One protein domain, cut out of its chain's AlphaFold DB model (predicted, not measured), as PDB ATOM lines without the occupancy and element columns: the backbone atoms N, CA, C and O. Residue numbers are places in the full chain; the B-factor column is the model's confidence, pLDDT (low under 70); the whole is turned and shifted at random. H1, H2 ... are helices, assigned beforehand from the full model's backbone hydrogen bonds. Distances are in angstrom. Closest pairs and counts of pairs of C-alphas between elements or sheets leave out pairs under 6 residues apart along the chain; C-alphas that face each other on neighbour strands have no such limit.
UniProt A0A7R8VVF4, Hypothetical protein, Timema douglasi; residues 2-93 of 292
ATOM      1  N   PHE A   2      12.331  37.217  40.673       56.97
ATOM      2  CA  PHE A   2      12.113  38.540  41.267       56.97
ATOM      3  C   PHE A   2      12.231  38.465  42.806       56.97
ATOM      4  O   PHE A   2      11.387  37.841  43.447       56.97
ATOM      5  N   SER A   3      13.319  38.998  43.376       64.62
ATOM      6  CA  SER A   3      13.549  39.124  44.824       64.62
ATOM      7  C   SER A   3      12.997  40.448  45.368       64.62
ATOM      8  O   SER A   3      12.683  41.368  44.605       64.62
ATOM      9  N   ASP A   4      12.907  40.562  46.694       63.81
ATOM     10  CA  ASP A   4      12.459  41.783  47.381       63.81
ATOM     11  C   ASP A   4      13.431  42.976  47.225       63.81
ATOM     12  O   ASP A   4      13.090  44.102  47.570       63.81
ATOM     13  N   GLU A   5      14.614  42.760  46.640       66.06
ATOM     14  CA  GLU A   5      15.645  43.790  46.434       66.06
ATOM     15  C   GLU A   5      15.479  44.581  45.124       66.06
ATOM     16  O   GLU A   5      16.144  45.596  44.909       66.06
ATOM     17  N   HIS A   6      14.593  44.144  44.223       71.38
ATOM     18  CA  HIS A   6      14.426  44.789  42.921       71.38
ATOM     19  C   HIS A   6      13.574  46.059  42.990       71.38
ATOM     20  O   HIS A   6      12.493  46.085  43.577       71.38
ATOM     21  N   SER A   7      14.033  47.119  42.314       77.75
ATOM     22  CA  SER A   7      13.315  48.400  42.242       77.75
ATOM     23  C   SER A   7      12.055  48.334  41.361       77.75
ATOM     24  O   SER A   7      11.935  47.498  40.463       77.75
ATOM     25  N   GLY A   8      11.140  49.298  41.527       77.38
ATOM     26  CA  GLY A   8       9.945  49.425  40.676       77.38
ATOM     27  C   GLY A   8      10.245  49.595  39.175       77.38
ATOM     28  O   GLY A   8       9.433  49.206  38.333       77.38
ATOM     29  N   LYS A   9      11.437  50.098  38.818       82.56
ATOM     30  CA  LYS A   9      11.891  50.167  37.418       82.56
ATOM     31  C   LYS A   9      12.149  48.777  36.839       82.56
ATOM     32  O   LYS A   9      11.721  48.502  35.725       82.56
ATOM     33  N   VAL A  10      12.768  47.882  37.614       86.19
ATOM     34  CA  VAL A  10      12.995  46.487  37.198       86.19
ATOM     35  C   VAL A  10      11.658  45.778  36.988       86.19
ATOM     36  O   VAL A  10      11.482  45.119  35.969       86.19
ATOM     37  N   LYS A  11      10.680  45.984  37.885       84.56
ATOM     38  CA  LYS A  11       9.315  45.458  37.706       84.56
ATOM     39  C   LYS A  11       8.701  45.902  36.375       84.56
ATOM     40  O   LYS A  11       8.097  45.089  35.686       84.56
ATOM     41  N   SER A  12       8.857  47.180  36.026       87.75
ATOM     42  CA  SER A  12       8.307  47.739  34.785       87.75
ATOM     43  C   SER A  12       8.939  47.080  33.559       87.75
ATOM     44  O   SER A  12       8.213  46.532  32.742       87.75
ATOM     45  N   PHE A  13      10.272  46.976  33.515       91.56
ATOM     46  CA  PHE A  13      10.961  46.278  32.423       91.56
ATOM     47  C   PHE A  13      10.572  44.802  32.312       91.56
ATOM     48  O   PHE A  13      10.415  44.285  31.211       91.56
ATOM     49  N   MET A  14      10.380  44.113  33.440       93.00
ATOM     50  CA  MET A  14       9.900  42.732  33.411       93.00
ATOM     51  C   MET A  14       8.497  42.630  32.815       93.00
ATOM     52  O   MET A  14       8.242  41.712  32.046       93.00
ATOM     53  N   LEU A  15       7.594  43.559  33.136       94.44
ATOM     54  CA  LEU A  15       6.259  43.587  32.539       94.44
ATOM     55  C   LEU A  15       6.307  43.900  31.043       94.44
ATOM     56  O   LEU A  15       5.587  43.254  30.289       94.44
ATOM     57  N   ASP A  16       7.170  44.824  30.619       94.38
ATOM     58  CA  ASP A  16       7.336  45.191  29.208       94.38
ATOM     59  C   ASP A  16       7.859  44.020  28.362       94.38
ATOM     60  O   ASP A  16       7.555  43.934  27.178       94.38
ATOM     61  N   VAL A  17       8.602  43.087  28.971       95.25
ATOM     62  CA  VAL A  17       9.055  41.852  28.313       95.25
ATOM     63  C   VAL A  17       8.008  40.740  28.402       95.25
ATOM     64  O   VAL A  17       7.739  40.065  27.415       95.25
ATOM     65  N   LEU A  18       7.415  40.515  29.577       96.44
ATOM     66  CA  LEU A  18       6.544  39.361  29.817       96.44
ATOM     67  C   LEU A  18       5.134  39.532  29.237       96.44
ATOM     68  O   LEU A  18       4.557  38.547  28.787       96.44
ATOM     69  N   CYS A  19       4.568  40.746  29.237       97.12
ATOM     70  CA  CYS A  19       3.202  40.947  28.742       97.12
ATOM     71  C   CYS A  19       3.076  40.642  27.240       97.12
ATOM     72  O   CYS A  19       2.162  39.891  26.895       97.12
ATOM     73  N   PRO A  20       3.967  41.130  26.349       96.94
ATOM     74  CA  PRO A  20       3.913  40.772  24.931       96.94
ATOM     75  C   PRO A  20       4.077  39.269  24.709       96.94
ATOM     76  O   PRO A  20       3.294  38.683  23.976       96.94
ATOM     77  N   LEU A  21       5.003  38.619  25.429       95.50
ATOM     78  CA  LEU A  21       5.214  37.169  25.318       95.50
ATOM     79  C   LEU A  21       3.967  36.350  25.669       95.50
ATOM     80  O   LEU A  21       3.747  35.310  25.065       95.50
ATOM     81  N   ILE A  22       3.163  36.796  26.638       96.44
ATOM     82  CA  ILE A  22       1.895  36.135  26.983       96.44
ATOM     83  C   ILE A  22       0.799  36.510  25.983       96.44
ATOM     84  O   ILE A  22       0.010  35.658  25.594       96.44
ATOM     85  N   THR A  23       0.733  37.779  25.580       95.00
ATOM     86  CA  THR A  23      -0.354  38.300  24.737       95.00
ATOM     87  C   THR A  23      -0.258  37.802  23.293       95.00
ATOM     88  O   THR A  23      -1.279  37.619  22.640       95.00
ATOM     89  N   GLU A  24       0.958  37.565  22.806       94.38
ATOM     90  CA  GLU A  24       1.247  37.068  21.455       94.38
ATOM     91  C   GLU A  24       1.453  35.544  21.413       94.38
ATOM     92  O   GLU A  24       1.757  34.994  20.355       94.38
ATOM     93  N   ALA A  25       1.310  34.839  22.542       93.00
ATOM     94  CA  ALA A  25       1.454  33.388  22.578       93.00
ATOM     95  C   ALA A  25       0.292  32.689  21.855       93.00
ATOM     96  O   ALA A  25      -0.872  32.938  22.164       93.00
ATOM     97  N   ASP A  26       0.604  31.717  20.992       92.25
ATOM     98  CA  ASP A  26      -0.411  30.835  20.394       92.25
ATOM     99  C   ASP A  26      -1.095  29.950  21.456       92.25
ATOM    100  O   ASP A  26      -2.277  29.611  21.355       92.25
ATOM    101  N   VAL A  27      -0.333  29.538  22.477       94.38
ATOM    102  CA  VAL A  27      -0.782  28.657  23.561       94.38
ATOM    103  C   VAL A  27      -0.122  29.065  24.876       94.38
ATOM    104  O   VAL A  27       1.102  29.148  24.969       94.38
ATOM    105  N   VAL A  28      -0.933  29.221  25.924       94.94
ATOM    106  CA  VAL A  28      -0.470  29.348  27.311       94.94
ATOM    107  C   VAL A  28      -0.604  27.989  27.999       94.94
ATOM    108  O   VAL A  28      -1.699  27.434  28.087       94.94
ATOM    109  N   SER A  29       0.512  27.433  28.476       95.31
ATOM    110  CA  SER A  29       0.518  26.123  29.136       95.31
ATOM    111  C   SER A  29       0.045  26.199  30.595       95.31
ATOM    112  O   SER A  29       0.128  27.248  31.243       95.31
ATOM    113  N   ASN A  30      -0.415  25.070  31.144       94.75
ATOM    114  CA  ASN A  30      -0.821  24.999  32.550       94.75
ATOM    115  C   ASN A  30       0.364  25.189  33.510       94.75
ATOM    116  O   ASN A  30       0.175  25.715  34.600       94.75
ATOM    117  N   GLU A  31       1.580  24.819  33.110       96.81
ATOM    118  CA  GLU A  31       2.798  25.059  33.890       96.81
ATOM    119  C   GLU A  31       3.100  26.558  33.988       96.81
ATOM    120  O   GLU A  31       3.482  27.047  35.049       96.81
ATOM    121  N   LEU A  32       2.885  27.315  32.906       96.19
ATOM    122  CA  LEU A  32       3.022  28.769  32.947       96.19
ATOM    123  C   LEU A  32       1.943  29.403  33.835       96.19
ATOM    124  O   LEU A  32       2.257  30.284  34.639       96.19
ATOM    125  N   LEU A  33       0.693  28.931  33.742       96.88
ATOM    126  CA  LEU A  33      -0.365  29.351  34.664       96.88
ATOM    127  C   LEU A  33      -0.002  29.037  36.117       96.88
ATOM    128  O   LEU A  33      -0.160  29.910  36.964       96.88
ATOM    129  N   ASP A  34       0.518  27.845  36.407       97.81
ATOM    130  CA  ASP A  34       0.953  27.454  37.749       97.81
ATOM    131  C   ASP A  34       2.030  28.402  38.280       97.81
ATOM    132  O   ASP A  34       1.884  28.954  39.371       97.81
ATOM    133  N   ILE A  35       3.046  28.713  37.470       97.31
ATOM    134  CA  ILE A  35       4.107  29.658  37.835       97.31
ATOM    135  C   ILE A  35       3.536  31.043  38.163       97.31
ATOM    136  O   ILE A  35       3.944  31.656  39.153       97.31
ATOM    137  N   ILE A  36       2.606  31.563  37.359       97.75
ATOM    138  CA  ILE A  36       2.021  32.893  37.583       97.75
ATOM    139  C   ILE A  36       1.114  32.867  38.819       97.75
ATOM    140  O   ILE A  36       1.309  33.636  39.764       97.75
ATOM    141  N   LEU A  37       0.138  31.964  38.834       98.25
ATOM    142  CA  LEU A  37      -0.954  31.938  39.801       98.25
ATOM    143  C   LEU A  37      -0.520  31.438  41.186       98.25
ATOM    144  O   LEU A  37      -1.066  31.879  42.198       98.25
ATOM    145  N   MET A  38       0.531  30.621  41.296       98.06
ATOM    146  CA  MET A  38       1.088  30.262  42.606       98.06
ATOM    147  C   MET A  38       1.599  31.469  43.395       98.06
ATOM    148  O   MET A  38       1.727  31.380  44.616       98.06
ATOM    149  N   ASN A  39       1.914  32.590  42.738       98.00
ATOM    150  CA  ASN A  39       2.383  33.804  43.410       98.00
ATOM    151  C   ASN A  39       1.245  34.684  43.945       98.00
ATOM    152  O   ASN A  39       1.526  35.595  44.722       98.00
ATOM    153  N   ILE A  40      -0.017  34.426  43.574       98.25
ATOM    154  CA  ILE A  40      -1.165  35.207  44.065       98.25
ATOM    155  C   ILE A  40      -1.817  34.633  45.323       98.25
ATOM    156  O   ILE A  40      -2.643  35.306  45.923       98.25
ATOM    157  N   VAL A  41      -1.403  33.444  45.764       98.06
ATOM    158  CA  VAL A  41      -1.944  32.744  46.941       98.06
ATOM    159  C   VAL A  41      -0.899  32.545  48.038       98.06
ATOM    160  O   VAL A  41       0.311  32.576  47.797       98.06
ATOM    161  N   GLU A  42      -1.352  32.320  49.270       96.75
ATOM    162  CA  GLU A  42      -0.465  32.053  50.407       96.75
ATOM    163  C   GLU A  42       0.285  30.719  50.256       96.75
ATOM    164  O   GLU A  42      -0.258  29.775  49.683       96.75
ATOM    165  N   PRO A  43       1.530  30.585  50.750       96.25
ATOM    166  CA  PRO A  43       2.289  31.600  51.480       96.25
ATOM    167  C   PRO A  43       3.026  32.602  50.571       96.25
ATOM    168  O   PRO A  43       3.584  33.580  51.058       96.25
ATOM    169  N   ASN A  44       3.060  32.379  49.251       96.06
ATOM    170  CA  ASN A  44       3.844  33.208  48.327       96.06
ATOM    171  C   ASN A  44       3.352  34.656  48.288       96.06
ATOM    172  O   ASN A  44       4.176  35.567  48.230       96.06
ATOM    173  N   LYS A  45       2.035  34.868  48.373       95.62
ATOM    174  CA  LYS A  45       1.429  36.201  48.442       95.62
ATOM    175  C   LYS A  45       2.051  37.062  49.550       95.62
ATOM    176  O   LYS A  45       2.455  38.195  49.284       95.62
ATOM    177  N   SER A  46       2.158  36.536  50.774       95.38
ATOM    178  CA  SER A  46       2.722  37.270  51.918       95.38
ATOM    179  C   SER A  46       4.252  37.241  51.972       95.38
ATOM    180  O   SER A  46       4.865  38.252  52.321       95.38
ATOM    181  N   GLN A  47       4.875  36.115  51.610       95.06
ATOM    182  CA  GLN A  47       6.322  35.903  51.734       95.06
ATOM    183  C   GLN A  47       7.142  36.471  50.572       95.06
ATOM    184  O   GLN A  47       8.343  36.670  50.723       95.06
ATOM    185  N   ARG A  48       6.534  36.691  49.403       93.00
ATOM    186  CA  ARG A  48       7.219  37.142  48.182       93.00
ATOM    187  C   ARG A  48       6.453  38.299  47.556       93.00
ATOM    188  O   ARG A  48       5.948  38.195  46.438       93.00
ATOM    189  N   LYS A  49       6.366  39.417  48.284       91.25
ATOM    190  CA  LYS A  49       5.547  40.587  47.913       91.25
ATOM    191  C   LYS A  49       5.840  41.077  46.503       91.25
ATOM    192  O   LYS A  49       4.925  41.382  45.746       91.25
ATOM    193  N   ASN A  50       7.113  41.112  46.134       90.06
ATOM    194  CA  ASN A  50       7.531  41.538  44.813       90.06
ATOM    195  C   ASN A  50       7.038  40.578  43.713       90.06
ATOM    196  O   ASN A  50       6.501  41.030  42.697       90.06
ATOM    197  N   ALA A  51       7.156  39.260  43.912       93.12
ATOM    198  CA  ALA A  51       6.660  38.261  42.961       93.12
ATOM    199  C   ALA A  51       5.128  38.293  42.845       93.12
ATOM    200  O   ALA A  51       4.598  38.254  41.737       93.12
ATOM    201  N   TYR A  52       4.430  38.459  43.972       95.50
ATOM    202  CA  TYR A  52       2.989  38.704  44.011       95.50
ATOM    203  C   TYR A  52       2.597  39.930  43.178       95.50
ATOM    204  O   TYR A  52       1.727  39.847  42.315       95.50
ATOM    205  N   LEU A  53       3.263  41.068  43.398       94.25
ATOM    206  CA  LEU A  53       2.978  42.312  42.685       94.25
ATOM    207  C   LEU A  53       3.230  42.198  41.180       94.25
ATOM    208  O   LEU A  53       2.557  42.884  40.414       94.25
ATOM    209  N   LEU A  54       4.204  41.392  40.751       95.62
ATOM    210  CA  LEU A  54       4.436  41.105  39.337       95.62
ATOM    211  C   LEU A  54       3.331  40.203  38.767       95.62
ATOM    212  O   LEU A  54       2.743  40.551  37.749       95.62
ATOM    213  N   ALA A  55       3.002  39.098  39.442       97.56
ATOM    214  CA  ALA A  55       1.951  38.173  39.015       97.56
ATOM    215  C   ALA A  55       0.579  38.857  38.927       97.56
ATOM    216  O   ALA A  55      -0.136  38.679  37.944       97.56
ATOM    217  N   LYS A  56       0.248  39.708  39.905       97.81
ATOM    218  CA  LYS A  56      -0.961  40.536  39.901       97.81
ATOM    219  C   LYS A  56      -1.055  41.395  38.636       97.81
ATOM    220  O   LYS A  56      -2.087  41.396  37.977       97.81
ATOM    221  N   GLU A  57       0.015  42.113  38.294       97.56
ATOM    222  CA  GLU A  57       0.045  42.964  37.096       97.56
ATOM    223  C   GLU A  57      -0.025  42.148  35.803       97.56
ATOM    224  O   GLU A  57      -0.694  42.571  34.869       97.56
ATOM    225  N   LEU A  58       0.613  40.972  35.747       98.00
ATOM    226  CA  LEU A  58       0.517  40.081  34.587       98.00
ATOM    227  C   LEU A  58      -0.921  39.604  34.363       98.00
ATOM    228  O   LEU A  58      -1.410  39.692  33.241       98.00
ATOM    229  N   VAL A  59      -1.610  39.166  35.424       98.31
ATOM    230  CA  VAL A  59      -3.020  38.745  35.346       98.31
ATOM    231  C   VAL A  59      -3.901  39.879  34.827       98.31
ATOM    232  O   VAL A  59      -4.735  39.648  33.959       98.31
ATOM    233  N   VAL A  60      -3.701  41.106  35.321       98.19
ATOM    234  CA  VAL A  60      -4.496  42.273  34.906       98.19
ATOM    235  C   VAL A  60      -4.187  42.686  33.467       98.19
ATOM    236  O   VAL A  60      -5.103  42.857  32.671       98.19
ATOM    237  N   LYS A  61      -2.909  42.848  33.110       97.62
ATOM    238  CA  LYS A  61      -2.509  43.354  31.786       97.62
ATOM    239  C   LYS A  61      -2.718  42.342  30.664       97.62
ATOM    240  O   LYS A  61      -2.955  42.749  29.534       97.62
ATOM    241  N   CYS A  62      -2.641  41.048  30.970       97.62
ATOM    242  CA  CYS A  62      -2.792  39.968  29.995       97.62
ATOM    243  C   CYS A  62      -4.158  39.272  30.103       97.62
ATOM    244  O   CYS A  62      -4.317  38.159  29.601       97.62
ATOM    245  N   SER A  63      -5.144  39.891  30.767       97.00
ATOM    246  CA  SER A  63      -6.432  39.253  31.073       97.00
ATOM    247  C   SER A  63      -7.163  38.763  29.824       97.00
ATOM    248  O   SER A  63      -7.719  37.672  29.848       97.00
ATOM    249  N   GLY A  64      -7.101  39.514  28.717       94.75
ATOM    250  CA  GLY A  64      -7.767  39.153  27.461       94.75
ATOM    251  C   GLY A  64      -7.303  37.820  26.863       94.75
ATOM    252  O   GLY A  64      -8.091  37.152  26.202       94.75
ATOM    253  N   VAL A  65      -6.058  37.410  27.127       96.12
ATOM    254  CA  VAL A  65      -5.537  36.097  26.714       96.12
ATOM    255  C   VAL A  65      -5.677  35.085  27.845       96.12
ATOM    256  O   VAL A  65      -6.203  33.997  27.629       96.12
ATOM    257  N   LEU A  66      -5.262  35.442  29.066       97.19
ATOM    258  CA  LEU A  66      -5.242  34.520  30.205       97.19
ATOM    259  C   LEU A  66      -6.632  34.034  30.627       97.19
ATOM    260  O   LEU A  66      -6.736  32.936  31.169       97.19
ATOM    261  N   GLU A  67      -7.687  34.815  30.389       96.50
ATOM    262  CA  GLU A  67      -9.055  34.478  30.786       96.50
ATOM    263  C   GLU A  67      -9.473  33.083  30.302       96.50
ATOM    264  O   GLU A  67      -9.889  32.260  31.116       96.50
ATOM    265  N   SER A  68      -9.318  32.776  29.012       96.19
ATOM    266  CA  SER A  68      -9.771  31.496  28.449       96.19
ATOM    267  C   SER A  68      -9.025  30.298  29.051       96.19
ATOM    268  O   SER A  68      -9.642  29.274  29.357       96.19
ATOM    269  N   TYR A  69      -7.720  30.436  29.302       97.31
ATOM    270  CA  TYR A  69      -6.901  29.385  29.908       97.31
ATOM    271  C   TYR A  69      -7.203  29.207  31.400       97.31
ATOM    272  O   TYR A  69      -7.306  28.076  31.875       97.31
ATOM    273  N   ILE A  70      -7.420  30.302  32.137       97.50
ATOM    274  CA  ILE A  70      -7.853  30.264  33.541       97.50
ATOM    275  C   ILE A  70      -9.220  29.574  33.652       97.50
ATOM    276  O   ILE A  70      -9.412  28.701  34.502       97.50
ATOM    277  N   GLN A  71     -10.161  29.914  32.772       96.19
ATOM    278  CA  GLN A  71     -11.484  29.293  32.731       96.19
ATOM    279  C   GLN A  71     -11.407  27.799  32.397       96.19
ATOM    280  O   GLN A  71     -12.060  26.989  33.060       96.19
ATOM    281  N   ALA A  72     -10.585  27.420  31.415       95.75
ATOM    282  CA  ALA A  72     -10.363  26.022  31.055       95.75
ATOM    283  C   ALA A  72      -9.754  25.221  32.216       95.75
ATOM    284  O   ALA A  72     -10.237  24.127  32.521       95.75
ATOM    285  N   PHE A  73      -8.756  25.783  32.905       97.19
ATOM    286  CA  PHE A  73      -8.162  25.191  34.104       97.19
ATOM    287  C   PHE A  73      -9.223  24.929  35.181       97.19
ATOM    288  O   PHE A  73      -9.374  23.794  35.639       97.19
ATOM    289  N   PHE A  74     -10.013  25.944  35.548       97.25
ATOM    290  CA  PHE A  74     -11.050  25.769  36.564       97.25
ATOM    291  C   PHE A  74     -12.130  24.782  36.134       97.25
ATOM    292  O   PHE A  74     -12.549  23.973  36.955       97.25
ATOM    293  N   ASN A  75     -12.533  24.767  34.862       95.56
ATOM    294  CA  ASN A  75     -13.492  23.785  34.365       95.56
ATOM    295  C   ASN A  75     -12.954  22.345  34.473       95.56
ATOM    296  O   ASN A  75     -13.679  21.441  34.893       95.56
ATOM    297  N   HIS A  76     -11.677  22.114  34.150       94.06
ATOM    298  CA  HIS A  76     -11.053  20.797  34.312       94.06
ATOM    299  C   HIS A  76     -11.056  20.331  35.767       94.06
ATOM    300  O   HIS A  76     -11.403  19.179  36.035       94.06
ATOM    301  N   VAL A  77     -10.729  21.220  36.702       94.25
ATOM    302  CA  VAL A  77     -10.642  20.851  38.117       94.25
ATOM    303  C   VAL A  77     -12.027  20.781  38.771       94.25
ATOM    304  O   VAL A  77     -12.390  19.760  39.351       94.25
ATOM    305  N   LEU A  78     -12.843  21.829  38.646       94.44
ATOM    306  CA  LEU A  78     -14.148  21.922  39.302       94.44
ATOM    307  C   LEU A  78     -15.194  21.010  38.661       94.44
ATOM    308  O   LEU A  78     -15.949  20.363  39.381       94.44
ATOM    309  N   ILE A  79     -15.284  20.955  37.335       94.25
ATOM    310  CA  ILE A  79     -16.385  20.243  36.672       94.25
ATOM    311  C   ILE A  79     -15.975  18.830  36.274       94.25
ATOM    312  O   ILE A  79     -16.719  17.887  36.533       94.25
ATOM    313  N   LEU A  80     -14.792  18.663  35.678       93.00
ATOM    314  CA  LEU A  80     -14.353  17.344  35.209       93.00
ATOM    315  C   LEU A  80     -13.661  16.505  36.292       93.00
ATOM    316  O   LEU A  80     -13.443  15.316  36.063       93.00
ATOM    317  N   GLY A  81     -13.287  17.099  37.431       89.62
ATOM    318  CA  GLY A  81     -12.529  16.415  38.485       89.62
ATOM    319  C   GLY A  81     -11.146  15.939  38.021       89.62
ATOM    320  O   GLY A  81     -10.611  14.969  38.555       89.62
ATOM    321  N   LYS A  82     -10.586  16.575  36.985       90.69
ATOM    322  CA  LYS A  82      -9.283  16.245  36.402       90.69
ATOM    323  C   LYS A  82      -8.219  17.162  36.990       90.69
ATOM    324  O   LYS A  82      -7.906  18.207  36.427       90.69
ATOM    325  N   GLU A  83      -7.681  16.756  38.130       89.00
ATOM    326  CA  GLU A  83      -6.555  17.427  38.776       89.00
ATOM    327  C   GLU A  83      -5.223  16.881  38.253       89.00
ATOM    328  O   GLU A  83      -4.969  15.674  38.320       89.00
ATOM    329  N   ASP A  84      -4.353  17.773  37.778       91.38
ATOM    330  CA  ASP A  84      -2.953  17.443  37.535       91.38
ATOM    331  C   ASP A  84      -2.155  17.674  38.820       91.38
ATOM    332  O   ASP A  84      -1.873  18.804  39.219       91.38
ATOM    333  N   LYS A  85      -1.786  16.575  39.482       90.31
ATOM    334  CA  LYS A  85      -1.071  16.608  40.763       90.31
ATOM    335  C   LYS A  85       0.337  17.200  40.662       90.31
ATOM    336  O   LYS A  85       0.935  17.458  41.704       90.31
ATOM    337  N   ALA A  86       0.879  17.386  39.454       93.50
ATOM    338  CA  ALA A  86       2.158  18.063  39.261       93.50
ATOM    339  C   ALA A  86       2.046  19.587  39.445       93.50
ATOM    340  O   ALA A  86       3.048  20.233  39.752       93.50
ATOM    341  N   LEU A  87       0.844  20.155  39.294       94.94
ATOM    342  CA  LEU A  87       0.596  21.590  39.414       94.94
ATOM    343  C   LEU A  87       0.256  21.958  40.862       94.94
ATOM    344  O   LEU A  87      -0.710  21.459  41.448       94.94
ATOM    345  N   GLY A  88       1.013  22.892  41.439       94.81
ATOM    346  CA  GLY A  88       0.768  23.396  42.790       94.81
ATOM    347  C   GLY A  88      -0.592  24.088  42.937       94.81
ATOM    348  O   GLY A  88      -1.206  24.021  44.006       94.81
ATOM    349  N   ILE A  89      -1.096  24.707  41.864       96.06
ATOM    350  CA  ILE A  89      -2.389  25.403  41.838       96.06
ATOM    351  C   ILE A  89      -3.601  24.486  42.028       96.06
ATOM    352  O   ILE A  89      -4.624  24.952  42.534       96.06
ATOM    353  N   CYS A  90      -3.512  23.188  41.703       94.62
ATOM    354  CA  CYS A  90      -4.633  22.253  41.869       94.62
ATOM    355  C   CYS A  90      -5.060  22.108  43.338       94.62
ATOM    356  O   CYS A  90      -6.248  22.001  43.627       94.62
ATOM    357  N   GLY A  91      -4.123  22.209  44.284       92.44
ATOM    358  CA  GLY A  91      -4.430  22.179  45.719       92.44
ATOM    359  C   GLY A  91      -4.970  23.496  46.290       92.44
ATOM    360  O   GLY A  91      -5.250  23.562  47.485       92.44
ATOM    361  N   LYS A  92      -5.082  24.556  45.476       96.19
ATOM    362  CA  LYS A  92      -5.384  25.930  45.922       96.19
ATOM    363  C   LYS A  92      -6.531  26.580  45.155       96.19
ATOM    364  O   LYS A  92      -6.649  27.800  45.129       96.19
ATOM    365  N   VAL A  93      -7.391  25.778  44.536       96.62
ATOM    366  CA  VAL A  93      -8.455  26.241  43.629       96.62
ATOM    367  C   VAL A  93      -9.345  27.315  44.256       96.62
ATOM    368  O   VAL A  93      -9.570  28.352  43.638       96.62
TER     369      VAL A  93
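AT A GLANCE: This is residues 2 to 93 of the 292 residues of the protein "Hypothetical protein" of Timema douglasi (UniProt A0A7R8VVF4). The two longest helices, H1 and H5, meet at their ends in a wide V; H4 packs on H1, and short H2 sits near the middle, between H4 and H6. The 92 printed residues hold six named helices, H1 to H6 in order, and no named strand: all helix. The whole is compact, radius of gyration of the C-alphas 13.6 A, spanning 42 by 30 by 18 A.

HOW THE PARTS SIT: H1, residues 8 to 23, touches H4, residues 49 to 61, at a steep tilt of 40 degrees, C-alphas 19 and 58 closest at 6.5 A. It touches H5, residues 63 to 79, only at their ends, C-alphas 23 and 65 closest at 6.0 A. H2, residues 30 to 37, only just touches H6, residues 88 to 93, with 3 pairs of C-alphas within 8 A, those of 34 and 89 closest at 5.7 A. H3, residues 44 to 47, touches H4 only at the corner, C-alphas 45 and 52 closest at 5.3 A. Every O i to N i+4 pair is within hydrogen-bond range in H2 and H4, 10 of 12 in H1, 11 of 13 in H5 and 0 of 2 in H6, which has 2 of 3 O i to N i+3 pairs; H3 is too short.

IN THESE COORDINATES: H1 begins at C-alpha 8 (9.945, 49.425, 40.676) and H6 ends at C-alpha 93 (-8.455, 26.241, 43.629). H1 measures 22.0 A, H5 22.2 A.

THE WHOLE: The printed part has no cut and no long link; residues 2 to 5 are under pLDDT 70.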